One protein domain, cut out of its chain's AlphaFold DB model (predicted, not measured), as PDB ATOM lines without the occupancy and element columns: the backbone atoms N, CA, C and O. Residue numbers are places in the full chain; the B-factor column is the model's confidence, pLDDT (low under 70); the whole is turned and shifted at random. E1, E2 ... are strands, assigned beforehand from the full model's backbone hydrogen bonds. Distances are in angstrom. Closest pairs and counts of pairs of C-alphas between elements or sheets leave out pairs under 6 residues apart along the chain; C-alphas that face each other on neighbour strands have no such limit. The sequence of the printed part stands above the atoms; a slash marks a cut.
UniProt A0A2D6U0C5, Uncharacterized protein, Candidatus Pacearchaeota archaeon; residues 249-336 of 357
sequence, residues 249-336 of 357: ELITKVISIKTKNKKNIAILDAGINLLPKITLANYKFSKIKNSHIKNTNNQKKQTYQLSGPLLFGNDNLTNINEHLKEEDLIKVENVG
ATOM      1  N   GLU A 249     -43.123  19.646   7.013       97.38
ATOM      2  CA  GLU A 249     -41.721  19.717   7.411       97.38
ATOM      3  C   GLU A 249     -41.274  21.186   7.400       97.38
ATOM      4  O   GLU A 249     -41.707  21.960   6.549       97.38
ATOM      5  N   LEU A 250     -40.413  21.591   8.332       97.81
ATOM      6  CA  LEU A 250     -39.749  22.895   8.302       97.81
ATOM      7  C   LEU A 250     -38.335  22.700   7.769       97.81
ATOM      8  O   LEU A 250     -37.555  21.934   8.335       97.81
ATOM      9  N   ILE A 251     -38.007  23.406   6.697       97.88
ATOM     10  CA  ILE A 251     -36.670  23.451   6.116       97.88
ATOM     11  C   ILE A 251     -36.027  24.764   6.544       97.88
ATOM     12  O   ILE A 251     -36.543  25.843   6.249       97.88
ATOM     13  N   THR A 252     -34.906  24.662   7.243       97.81
ATOM     14  CA  THR A 252     -34.140  25.786   7.784       97.81
ATOM     15  C   THR A 252     -32.664  25.609   7.451       97.81
ATOM     16  O   THR A 252     -32.221  24.501   7.149       97.81
ATOM     17  N   LYS A 253     -31.906  26.696   7.449       97.50
ATOM     18  CA  LYS A 253     -30.501  26.719   7.051       97.50
ATOM     19  C   LYS A 253     -29.608  27.076   8.229       97.50
ATOM     20  O   LYS A 253     -29.968  27.935   9.029       97.50
ATOM     21  N   VAL A 254     -28.437  26.447   8.314       98.25
ATOM     22  CA  VAL A 254     -27.369  26.852   9.236       98.25
ATOM     23  C   VAL A 254     -26.769  28.163   8.735       98.25
ATOM     24  O   VAL A 254     -26.162  28.201   7.669       98.25
ATOM     25  N   ILE A 255     -26.945  29.237   9.498       97.69
ATOM     26  CA  ILE A 255     -26.472  30.586   9.162       97.69
ATOM     27  C   ILE A 255     -25.078  30.846   9.711       97.69
ATOM     28  O   ILE A 255     -24.274  31.488   9.052       97.69
ATOM     29  N   SER A 256     -24.799  30.379  10.928       97.56
ATOM     30  CA  SER A 256     -23.472  30.523  11.521       97.56
ATOM     31  C   SER A 256     -23.156  29.375  12.460       97.56
ATOM     32  O   SER A 256     -24.044  28.834  13.128       97.56
ATOM     33  N   ILE A 257     -21.878  29.017  12.532       97.56
ATOM     34  CA  ILE A 257     -21.364  28.058  13.506       97.56
ATOM     35  C   ILE A 257     -20.356  28.762  14.411       97.56
ATOM     36  O   ILE A 257     -19.442  29.433  13.945       97.56
ATOM     37  N   LYS A 258     -20.499  28.587  15.726       95.62
ATOM     38  CA  LYS A 258     -19.564  29.136  16.713       95.62
ATOM     39  C   LYS A 258     -19.253  28.138  17.813       95.62
ATOM     40  O   LYS A 258     -20.112  27.359  18.222       95.62
ATOM     41  N   THR A 259     -18.046  28.227  18.355       95.31
ATOM     42  CA  THR A 259     -17.647  27.471  19.542       95.31
ATOM     43  C   THR A 259     -17.548  28.424  20.726       95.31
ATOM     44  O   THR A 259     -16.817  29.410  20.681       95.31
ATOM     45  N   LYS A 260     -18.281  28.140  21.805       92.06
ATOM     46  CA  LYS A 260     -18.224  28.903  23.059       92.06
ATOM     47  C   LYS A 260     -18.155  27.936  24.230       92.06
ATOM     48  O   LYS A 260     -18.966  27.020  24.312       92.06
ATOM     49  N   ASN A 261     -17.200  28.130  25.141       91.56
ATOM     50  CA  ASN A 261     -17.026  27.291  26.336       91.56
ATOM     51  C   ASN A 261     -17.005  25.781  26.015       91.56
ATOM     52  O   ASN A 261     -17.700  24.996  26.656       91.56
ATOM     53  N   LYS A 262     -16.243  25.382  24.982       90.38
ATOM     54  CA  LYS A 262     -16.147  23.996  24.468       90.38
ATOM     55  C   LYS A 262     -17.462  23.398  23.927       90.38
ATOM     56  O   LYS A 262     -17.518  22.198  23.677       90.38
ATOM     57  N   LYS A 263     -18.507  24.205  23.714       93.50
ATOM     58  CA  LYS A 263     -19.757  23.797  23.054       93.50
ATOM     59  C   LYS A 263     -19.819  24.370  21.645       93.50
ATOM     60  O   LYS A 263     -19.581  25.563  21.462       93.50
ATOM     61  N   ASN A 264     -20.176  23.533  20.675       96.62
ATOM     62  CA  ASN A 264     -20.469  23.981  19.319       96.62
ATOM     63  C   ASN A 264     -21.943  24.376  19.226       96.62
ATOM     64  O   ASN A 264     -22.824  23.622  19.639       96.62
ATOM     65  N   ILE A 265     -22.204  25.561  18.690       97.25
ATOM     66  CA  ILE A 265     -23.536  26.131  18.520       97.25
ATOM     67  C   ILE A 265     -23.720  26.404  17.033       97.25
ATOM     68  O   ILE A 265     -22.898  27.097  16.433       97.25
ATOM     69  N   ALA A 266     -24.791  25.874  16.454       98.12
ATOM     70  CA  ALA A 266     -25.207  26.168  15.089       98.12
ATOM     71  C   ALA A 266     -26.481  27.019  15.138       98.12
ATOM     72  O   ALA A 266     -27.506  26.590  15.670       98.12
ATOM     73  N   ILE A 267     -26.394  28.238  14.609       98.06
ATOM     74  CA  ILE A 267     -27.523  29.163  14.518       98.06
ATOM     75  C   ILE A 267     -28.281  28.874  13.229       98.06
ATOM     76  O   ILE A 267     -27.690  28.890  12.149       98.06
ATOM     77  N   LEU A 268     -29.577  28.619  13.347       98.06
ATOM     78  CA  LEU A 268     -30.480  28.388  12.229       98.06
ATOM     79  C   LEU A 268     -31.226  29.674  11.855       98.06
ATOM     80  O   LEU A 268     -31.378  30.569  12.682       98.06
ATOM     81  N   ASP A 269     -31.759  29.749  10.635       96.81
ATOM     82  CA  ASP A 269     -32.702  30.810  10.233       96.81
ATOM     83  C   ASP A 269     -34.152  30.573  10.699       96.81
ATOM     84  O   ASP A 269     -35.056  31.320  10.332       96.81
ATOM     85  N   ALA A 270     -34.379  29.567  11.546       96.44
ATOM     86  CA  ALA A 270     -35.636  29.309  12.234       96.44
ATOM     87  C   ALA A 270     -35.398  29.107  13.733       96.44
ATOM     88  O   ALA A 270     -34.458  28.420  14.125       96.44
ATOM     89  N   GLY A 271     -36.278  29.670  14.560       95.56
ATOM     90  CA  GLY A 271     -36.218  29.553  16.014       95.56
ATOM     91  C   GLY A 271     -37.539  29.105  16.629       95.56
ATOM     92  O   GLY A 271     -38.444  28.596  15.957       95.56
ATOM     93  N   ILE A 272     -37.671  29.348  17.931       95.06
ATOM     94  CA  ILE A 272     -38.886  29.063  18.706       95.06
ATOM     95  C   ILE A 272     -40.119  29.794  18.166       95.06
ATOM     96  O   ILE A 272     -41.237  29.333  18.357       95.06
ATOM     97  N   ASN A 273     -39.935  30.893  17.432       94.62
ATOM     98  CA  ASN A 273     -41.028  31.599  16.772       94.62
ATOM     99  C   ASN A 273     -41.721  30.770  15.689       94.62
ATOM    100  O   ASN A 273     -42.885  31.023  15.400       94.62
ATOM    101  N   LEU A 274     -41.032  29.794  15.092       95.81
ATOM    102  CA  LEU A 274     -41.606  28.855  14.119       95.81
ATOM    103  C   LEU A 274     -41.877  27.477  14.731       95.81
ATOM    104  O   LEU A 274     -42.671  26.708  14.189       95.81
ATOM    105  N   LEU A 275     -41.260  27.187  15.879       95.44
ATOM    106  CA  LEU A 275     -41.433  25.967  16.668       95.44
ATOM    107  C   LEU A 275     -41.885  26.307  18.102       95.44
ATOM    108  O   LEU A 275     -41.197  25.980  19.071       95.44
ATOM    109  N   PRO A 276     -43.060  26.933  18.275       91.81
ATOM    110  CA  PRO A 276     -43.485  27.514  19.554       91.81
ATOM    111  C   PRO A 276     -43.718  26.482  20.662       91.81
ATOM    112  O   PRO A 276     -43.815  26.833  21.833       91.81
ATOM    113  N   LYS A 277     -43.812  25.196  20.307       89.31
ATOM    114  CA  LYS A 277     -43.987  24.081  21.245       89.31
ATOM    115  C   LYS A 277     -42.737  23.216  21.395       89.31
ATOM    116  O   LYS A 277     -42.861  22.100  21.886       89.31
ATOM    117  N   ILE A 278     -41.553  23.691  20.997       90.50
ATOM    118  CA  ILE A 278     -40.305  22.903  21.040       90.50
ATOM    119  C   ILE A 278     -39.989  22.329  22.432       90.50
ATOM    120  O   ILE A 278     -39.399  21.263  22.531       90.50
ATOM    121  N   THR A 279     -40.433  22.985  23.510       83.50
ATOM    122  CA  THR A 279     -40.257  22.523  24.901       83.50
ATOM    123  C   THR A 279     -41.355  21.576  25.391       83.50
ATOM    124  O   THR A 279     -41.208  20.954  26.436       83.50
ATOM    125  N   LEU A 280     -42.467  21.474  24.659       83.56
ATOM    126  CA  LEU A 280     -43.661  20.703  25.031       83.56
ATOM    127  C   LEU A 280     -43.919  19.518  24.088       83.56
ATOM    128  O   LEU A 280     -44.875  18.768  24.282       83.56
ATOM    129  N   ALA A 281     -43.126  19.383  23.026       82.88
ATOM    130  CA  ALA A 281     -43.281  18.354  22.012       82.88
ATOM    131  C   ALA A 281     -41.922  17.930  21.452       82.88
ATOM    132  O   ALA A 281     -40.987  18.721  21.365       82.88
ATOM    133  N   ASN A 282     -41.844  16.673  21.023       78.12
ATOM    134  CA  ASN A 282     -40.645  16.125  20.408       78.12
ATOM    135  C   ASN A 282     -40.662  16.392  18.902       78.12
ATOM    136  O   ASN A 282     -41.573  15.960  18.196       78.12
ATOM    137  N   TYR A 283     -39.617  17.055  18.421       92.38
ATOM    138  CA  TYR A 283     -39.382  17.294  17.003       92.38
ATOM    139  C   TYR A 283     -38.098  16.596  16.578       92.38
ATOM    140  O   TYR A 283     -37.106  16.587  17.309       92.38
ATOM    141  N   LYS A 284     -38.104  16.015  15.379       94.12
ATOM    142  CA  LYS A 284     -36.927  15.347  14.824       94.12
ATOM    143  C   LYS A 284     -36.214  16.278  13.855       94.12
ATOM    144  O   LYS A 284     -36.774  16.653  12.829       94.12
ATOM    145  N   PHE A 285     -34.971  16.605  14.191       97.00
ATOM    146  CA  PHE A 285     -34.073  17.417  13.379       97.00
ATOM    147  C   PHE A 285     -33.107  16.506  12.628       97.00
ATOM    148  O   PHE A 285     -32.544  15.573  13.201       97.00
ATOM    149  N   SER A 286     -32.904  16.766  11.341       96.31
ATOM    150  CA  SER A 286     -31.961  16.007  10.518       96.31
ATOM    151  C   SER A 286     -31.326  16.893   9.457       96.31
ATOM    152  O   SER A 286     -32.012  17.699   8.832       96.31
ATOM    153  N   LYS A 287     -30.018  16.743   9.236       95.94
ATOM    154  CA  LYS A 287     -29.345  17.387   8.104       95.94
ATOM    155  C   LYS A 287     -29.838  16.770   6.796       95.94
ATOM    156  O   LYS A 287     -29.837  15.545   6.645       95.94
ATOM    157  N   ILE A 288     -30.231  17.610   5.845       93.75
ATOM    158  CA  ILE A 288     -30.597  17.179   4.497       93.75
ATOM    159  C   ILE A 288     -29.307  16.837   3.757       93.75
ATOM    160  O   ILE A 288     -28.440  17.686   3.556       93.75
ATOM    161  N   LYS A 289     -29.160  15.569   3.368       85.69
ATOM    162  CA  LYS A 289     -28.015  15.125   2.571       85.69
ATOM    163  C   LYS A 289     -28.232  15.535   1.120       85.69
ATOM    164  O   LYS A 289     -29.274  15.236   0.545       85.69
ATOM    165  N   ASN A 290     -27.238  16.188   0.531       68.31
ATOM    166  CA  ASN A 290     -27.278  16.546  -0.878       68.31
ATOM    167  C   ASN A 290     -26.863  15.320  -1.707       68.31
ATOM    168  O   ASN A 290     -25.713  14.890  -1.632       68.31
ATOM    169  N   SER A 291     -27.791  14.730  -2.465       57.56
ATOM    170  CA  SER A 291     -27.566  13.490  -3.233       57.56
ATOM    171  C   SER A 291     -26.474  13.614  -4.303       57.56
ATOM    172  O   SER A 291     -25.908  12.607  -4.719       57.56
ATOM    173  N   HIS A 292     -26.147  14.839  -4.725       55.03
ATOM    174  CA  HIS A 292     -25.139  15.125  -5.749       55.03
ATOM    175  C   HIS A 292     -23.703  15.246  -5.215       55.03
ATOM    176  O   HIS A 292     -22.762  15.313  -6.004       55.03
ATOM    177  N   ILE A 293     -23.505  15.258  -3.894       55.91
ATOM    178  CA  ILE A 293     -22.173  15.318  -3.290       55.91
ATOM    179  C   ILE A 293     -21.808  13.896  -2.865       55.91
ATOM    180  O   ILE A 293     -22.412  13.351  -1.940       55.91
ATOM    181  N   LYS A 294     -20.832  13.277  -3.547       49.22
ATOM    182  CA  LYS A 294     -20.273  11.977  -3.136       49.22
ATOM    183  C   LYS A 294     -19.919  12.052  -1.648       49.22
ATOM    184  O   LYS A 294     -19.124  12.901  -1.250       49.22
ATOM    185  N   ASN A 295     -20.517  11.174  -0.838       49.56
ATOM    186  CA  ASN A 295     -20.175  11.039   0.576       49.56
ATOM    187  C   ASN A 295     -18.671  10.774   0.689       49.56
ATOM    188  O   ASN A 295     -18.201   9.665   0.438       49.56
ATOM    189  N   THR A 296     -17.903  11.775   1.103       51.09
ATOM    190  CA  THR A 296     -16.595  11.526   1.698       51.09
ATOM    191  C   THR A 296     -16.874  10.887   3.057       51.09
ATOM    192  O   THR A 296     -17.184  11.589   4.019       51.09
ATOM    193  N   ASN A 297     -16.847   9.554   3.118       51.31
ATOM    194  CA  ASN A 297     -17.249   8.711   4.256       51.31
ATOM    195  C   ASN A 297     -16.399   8.869   5.546       51.31
ATOM    196  O   ASN A 297     -16.398   7.973   6.377       51.31
ATOM    197  N   ASN A 298     -15.715   9.998   5.762       57.56
ATOM    198  CA  ASN A 298     -14.802  10.210   6.898       57.56
ATOM    199  C   ASN A 298     -14.975  11.560   7.626       57.56
ATOM    200  O   ASN A 298     -14.065  12.023   8.312       57.56
ATOM    201  N   GLN A 299     -16.126  12.229   7.503       71.19
ATOM    202  CA  GLN A 299     -16.356  13.481   8.235       71.19
ATOM    203  C   GLN A 299     -16.748  13.196   9.695       71.19
ATOM    204  O   GLN A 299     -17.798  12.610   9.968       71.19
ATOM    205  N   LYS A 300     -15.891  13.607  10.641       84.19
ATOM    206  CA  LYS A 300     -16.099  13.414  12.084       84.19
ATOM    207  C   LYS A 300     -17.334  14.192  12.548       84.19
ATOM    208  O   LYS A 300     -17.368  15.419  12.458       84.19
ATOM    209  N   LYS A 301     -18.337  13.478  13.063       91.88
ATOM    210  CA  LYS A 301     -19.522  14.094  13.672       91.88
ATOM    211  C   LYS A 301     -19.161  14.773  14.991       91.88
ATOM    212  O   LYS A 301     -18.288  14.302  15.722       91.88
ATOM    213  N   GLN A 302     -19.842  15.874  15.279       93.62
ATOM    214  CA  GLN A 302     -19.729  16.599  16.537       93.62
ATOM    215  C   GLN A 302     -21.127  16.925  17.062       93.62
ATOM    216  O   GLN A 302     -22.085  17.049  16.297       93.62
ATOM    217  N   THR A 303     -21.241  17.097  18.376       97.00
ATOM    218  CA  THR A 303     -22.483  17.573  18.986       97.00
ATOM    219  C   THR A 303     -22.607  19.079  18.792       97.00
ATOM    220  O   THR A 303     -21.742  19.832  19.242       97.00
ATOM    221  N   TYR A 304     -23.697  19.504  18.161       97.38
ATOM    222  CA  TYR A 304     -24.090  20.899  17.996       97.38
ATOM    223  C   TYR A 304     -25.365  21.181  18.784       97.38
ATOM    224  O   TYR A 304     -26.340  20.438  18.662       97.38
ATOM    225  N   GLN A 305     -25.377  22.281  19.533       96.88
ATOM    226  CA  GLN A 305     -26.610  22.901  20.005       96.88
ATOM    227  C   GLN A 305     -27.204  23.729  18.865       96.88
ATOM    228  O   GLN A 305     -26.582  24.683  18.397       96.88
ATOM    229  N   LEU A 306     -28.394  23.352  18.409       97.50
ATOM    230  CA  LEU A 306     -29.181  24.131  17.464       97.50
ATOM    231  C   LEU A 306     -29.903  25.247  18.220       97.50
ATOM    232  O   LEU A 306     -30.660  24.980  19.159       97.50
ATOM    233  N   SER A 307     -29.694  26.481  17.781       97.00
ATOM    234  CA  SER A 307     -30.364  27.673  18.309       97.00
ATOM    235  C   SER A 307     -30.945  28.489  17.159       97.00
ATOM    236  O   SER A 307     -30.461  28.398  16.031       97.00
ATOM    237  N   GLY A 308     -31.994  29.258  17.430       96.38
ATOM    238  CA  GLY A 308     -32.611  30.116  16.427       96.38
ATOM    239  C   GLY A 308     -31.945  31.494  16.305       96.38
ATOM    240  O   GLY A 308     -30.956  31.783  16.990       96.38
ATOM    241  N   PRO A 309     -32.461  32.348  15.403       96.00
ATOM    242  CA  PRO A 309     -31.862  33.632  15.051       96.00
ATOM    243  C   PRO A 309     -32.390  34.809  15.889       96.00
ATOM    244  O   PRO A 309     -32.097  35.966  15.572       96.00
ATOM    245  N   LEU A 310     -33.232  34.562  16.897       95.19
ATOM    246  CA  LEU A 310     -33.839  35.621  17.697       95.19
ATOM    247  C   LEU A 310     -32.838  36.182  18.710       95.19
ATOM    248  O   LEU A 310     -32.050  35.453  19.312       95.19
ATOM    249  N   LEU A 311     -32.941  37.484  18.989       93.69
ATOM    250  CA  LEU A 311     -32.240  38.119  20.109       93.69
ATOM    251  C   LEU A 311     -32.960  37.807  21.435       93.69
ATOM    252  O   LEU A 311     -33.407  38.693  22.157       93.69
ATOM    253  N   PHE A 312     -33.126  36.519  21.724       89.25
ATOM    254  CA  PHE A 312     -33.812  36.005  22.900       89.25
ATOM    255  C   PHE A 312     -33.022  34.826  23.464       89.25
ATOM    256  O   PHE A 312     -32.821  33.824  22.783       89.25
ATOM    257  N   GLY A 313     -32.566  34.927  24.717       87.44
ATOM    258  CA  GLY A 313     -31.627  33.956  25.302       87.44
ATOM    259  C   GLY A 313     -32.134  32.507  25.341       87.44
ATOM    260  O   GLY A 313     -31.327  31.577  25.338       87.44
ATOM    261  N   ASN A 314     -33.457  32.318  25.321       90.44
ATOM    262  CA  ASN A 314     -34.106  31.008  25.327       90.44
ATOM    263  C   ASN A 314     -34.494  30.504  23.926       90.44
ATOM    264  O   ASN A 314     -35.206  29.506  23.829       90.44
ATOM    265  N   ASP A 315     -34.023  31.137  22.844       94.44
ATOM    266  CA  ASP A 315     -34.187  30.639  21.470       94.44
ATOM    267  C   ASP A 315     -33.241  29.461  21.172       94.44
ATOM    268  O   ASP A 315     -32.353  29.502  20.320       94.44
ATOM    269  N   ASN A 316     -33.406  28.396  21.952       93.50
ATOM    270  CA  ASN A 316     -32.649  27.157  21.873       93.50
ATOM    271  C   ASN A 316     -33.598  26.029  21.476       93.50
ATOM    272  O   ASN A 316     -34.686  25.911  22.037       93.50
ATOM    273  N   LEU A 317     -33.185  25.203  20.515       95.38
ATOM    274  CA  LEU A 317     -34.060  24.205  19.906       95.38
ATOM    275  C   LEU A 317     -33.772  22.801  20.429       95.38
ATOM    276  O   LEU A 317     -34.591  22.214  21.126       95.38
ATOM    277  N   THR A 318     -32.617  22.238  20.074       95.62
ATOM    278  CA  THR A 318     -32.217  20.881  20.472       95.62
ATOM    279  C   THR A 318     -30.724  20.665  20.230       95.62
ATOM    280  O   THR A 318     -30.061  21.514  19.642       95.62
ATOM    281  N   ASN A 319     -30.194  19.511  20.631       95.62
ATOM    282  CA  ASN A 319     -28.852  19.077  20.259       95.62
ATOM    283  C   ASN A 319     -28.914  18.038  19.134       95.62
ATOM    284  O   ASN A 319     -29.770  17.153  19.152       95.62
ATOM    285  N   ILE A 320     -27.971  18.091  18.191       96.12
ATOM    286  CA  ILE A 320     -27.786  17.054  17.167       96.12
ATOM    287  C   ILE A 320     -26.324  16.611  17.094       96.12
ATOM    288  O   ILE A 320     -25.421  17.412  17.317       96.12
ATOM    289  N   ASN A 321     -26.089  15.339  16.770       95.81
ATOM    290  CA  ASN A 321     -24.750  14.806  16.517       95.81
ATOM    291  C   ASN A 321     -24.545  14.624  15.012       95.81
ATOM    292  O   ASN A 321     -25.011  13.639  14.431       95.81
ATOM    293  N   GLU A 322     -23.878  15.582  14.377       94.50
ATOM    294  CA  GLU A 322     -23.716  15.613  12.926       94.50
ATOM    295  C   GLU A 322     -22.444  16.362  12.520       94.50
ATOM    296  O   GLU A 322     -21.819  17.044  13.330       94.50
ATOM    297  N   HIS A 323     -22.029  16.226  11.263       93.12
ATOM    298  CA  HIS A 323     -21.044  17.133  10.682       93.12
ATOM    299  C   HIS A 323     -21.770  18.274   9.953       93.12
ATOM    300  O   HIS A 323     -22.345  18.059   8.879       93.12
ATOM    301  N   LEU A 324     -21.764  19.466  10.561       94.50
ATOM    302  CA  LEU A 324     -22.428  20.668  10.053       94.50
ATOM    303  C   LEU A 324     -21.423  21.677   9.493       94.50
ATOM    304  O   LEU A 324     -20.326  21.842  10.024       94.50
ATOM    305  N   LYS A 325     -21.843  22.384   8.450       95.19
ATOM    306  CA  LYS A 325     -21.226  23.581   7.888       95.19
ATOM    307  C   LYS A 325     -22.293  24.661   7.749       95.19
ATOM    308  O   LYS A 325     -23.487  24.364   7.717       95.19
ATOM    309  N   GLU A 326     -21.859  25.909   7.647       96.31
ATOM    310  CA  GLU A 326     -22.743  26.989   7.208       96.31
ATOM    311  C   GLU A 326     -23.351  26.647   5.843       96.31
ATOM    312  O   GLU A 326     -22.762  25.910   5.050       96.31
ATOM    313  N   GLU A 327     -24.563  27.140   5.611       95.50
ATOM    314  CA  GLU A 327     -25.415  26.835   4.462       95.50
ATOM    315  C   GLU A 327     -25.965  25.396   4.394       95.50
ATOM    316  O   GLU A 327     -26.801  25.109   3.532       95.50
ATOM    317  N   ASP A 328     -25.599  24.494   5.318       95.88
ATOM    318  CA  ASP A 328     -26.273  23.197   5.428       95.88
ATOM    319  C   ASP A 328     -27.761  23.382   5.751       95.88
ATOM    320  O   ASP A 328     -28.152  24.201   6.587       95.88
ATOM    321  N   LEU A 329     -28.601  22.557   5.130       97.12
ATOM    322  CA  LEU A 329     -30.031  22.537   5.404       97.12
ATOM    323  C   LEU A 329     -30.362  21.527   6.502       97.12
ATOM    324  O   LEU A 329     -29.940  20.368   6.458       97.12
ATOM    325  N   ILE A 330     -31.189  21.954   7.447       97.81
ATOM    326  CA  ILE A 330     -31.791  21.131   8.484       97.81
ATOM    327  C   ILE A 330     -33.288  21.011   8.205       97.81
ATOM    328  O   ILE A 330     -33.985  21.989   7.943       97.81
ATOM    329  N   LYS A 331     -33.781  19.780   8.283       97.44
ATOM    330  CA  LYS A 331     -35.193  19.432   8.210       97.44
ATOM    331  C   LYS A 331     -35.719  19.136   9.605       97.44
ATOM    332  O   LYS A 331     -35.132  18.312  10.312       97.44
ATOM    333  N   VAL A 332     -36.839  19.755   9.956       97.88
ATOM    334  CA  VAL A 332     -37.610  19.474  11.169       97.88
ATOM    335  C   VAL A 332     -38.917  18.797  10.774       97.88
ATOM    336  O   VAL A 332     -39.713  19.355  10.020       97.88
ATOM    337  N   GLU A 333     -39.125  17.577  11.254       96.31
ATOM    338  CA  GLU A 333     -40.309  16.770  10.946       96.31
ATOM    339  C   GLU A 333     -41.441  17.027  11.956       96.31
ATOM    340  O   GLU A 333     -41.201  17.496  13.071       96.31
ATOM    341  N   ASN A 334     -42.669  16.648  11.586       95.44
ATOM    342  CA  ASN A 334     -43.853  16.669  12.454       95.44
ATOM    343  C   ASN A 334     -44.304  18.083  12.896       95.44
ATOM    344  O   ASN A 334     -44.769  18.281  14.020       95.44
ATOM    345  N   VAL A 335     -44.166  19.086  12.016       96.88
ATOM    346  CA  VAL A 335     -44.478  20.502  12.314       96.88
ATOM    347  C   VAL A 335     -45.850  20.957  11.796       96.88
ATOM    348  O   VAL A 335     -46.180  22.139  11.833       96.88
ATOM    349  N   GLY A 336     -46.693  20.042  11.315       96.69
ATOM    350  CA  GLY A 336     -47.982  20.392  10.707       96.69
ATOM    351  C   GLY A 336     -49.119  20.646  11.695       96.69
ATOM    352  O   GLY A 336     -50.222  20.991  11.276       96.69
TER     353      GLY A 336
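What this domain is: This is residues 249 to 336 of the 357 residues of an uncharacterized protein of Candidatus Pacearchaeota archaeon (UniProt A0A2D6U0C5). A single six-stranded sheet curls like part of a barrel and folds back on itself, with the long bent strand E1 as the hinge between a leaf of E3 and E6 and a leaf of E2, E4 and E5. The barrel is not closed: the edge strands E3 and E5 come near each other with their C-alphas 7.3 A apart at the closest, and the loop residues 291 to 298 stick out from the body. The printed part has 88 residues, with no named helix and six named strands, E1 to E6 along the chain; the sheet is mixed, in the order E3, E6, E1, E2, E4, E5. The class is all strand, though 40 of the 88 residues, under half, are in named elements. The whole is compact, with a radius of gyration of the C-alphas of 13.0 A, and spans 36 by 34 by 19 A, only just flat.

How they stand to each other: E1, residues 249 to 260, bends by 62 degrees at residue 255. Its pairing is staggered: residues 250 to 253 pair with E6, residues 329 to 333, and residues 254 to 260 with E2, residues 263 to 268. E1 and E2 form an antiparallel hairpin at 142 degrees, with N 258 and O 265 2.9 A apart, within hydrogen-bond range. E2 is parallel to E4, residues 302 to 307, at 47 degrees; N 268 and O 307 are 2.8 A apart. E4 and E5, residues 316 to 322, form an antiparallel hairpin at 158 degrees, with N 304 and O 320 at 2.8 A. E6 is antiparallel to E1 at 125 degrees, with N 332 and O 250 at 2.8 A. It is also antiparallel to E3, residues 284 to 287, at 158 degrees, with N 331 and O 286 at 2.8 A. In this folded sheet, one sheet bent back into two leaves that face each other, 23 pairs of C-alphas lie within 11 A across the leaves. The closest C-alphas of E3 and E5 are those of Phe 285 and Ile 320. E1 and E5 are apart.

Where its parts are: E1 begins at C-alpha 249 (-41.721, 19.717, 7.411) and is 29.7 A long. E2 is 15.9 A, E3 10.3 A, E4 15.5 A and E5 17.1 A long. E6, 13.0 A, ends at C-alpha 333 (-40.309, 16.770, 10.946).

The domain as a whole: The C-alphas farthest apart are those of Lys 294 and Phe 312, 37.9 A. The printed part has no cut. The links E2 to E3 and E3 to E4 are long. Mean pLDDT of the printed part is 90.1; residues 290 to 298 are under 70.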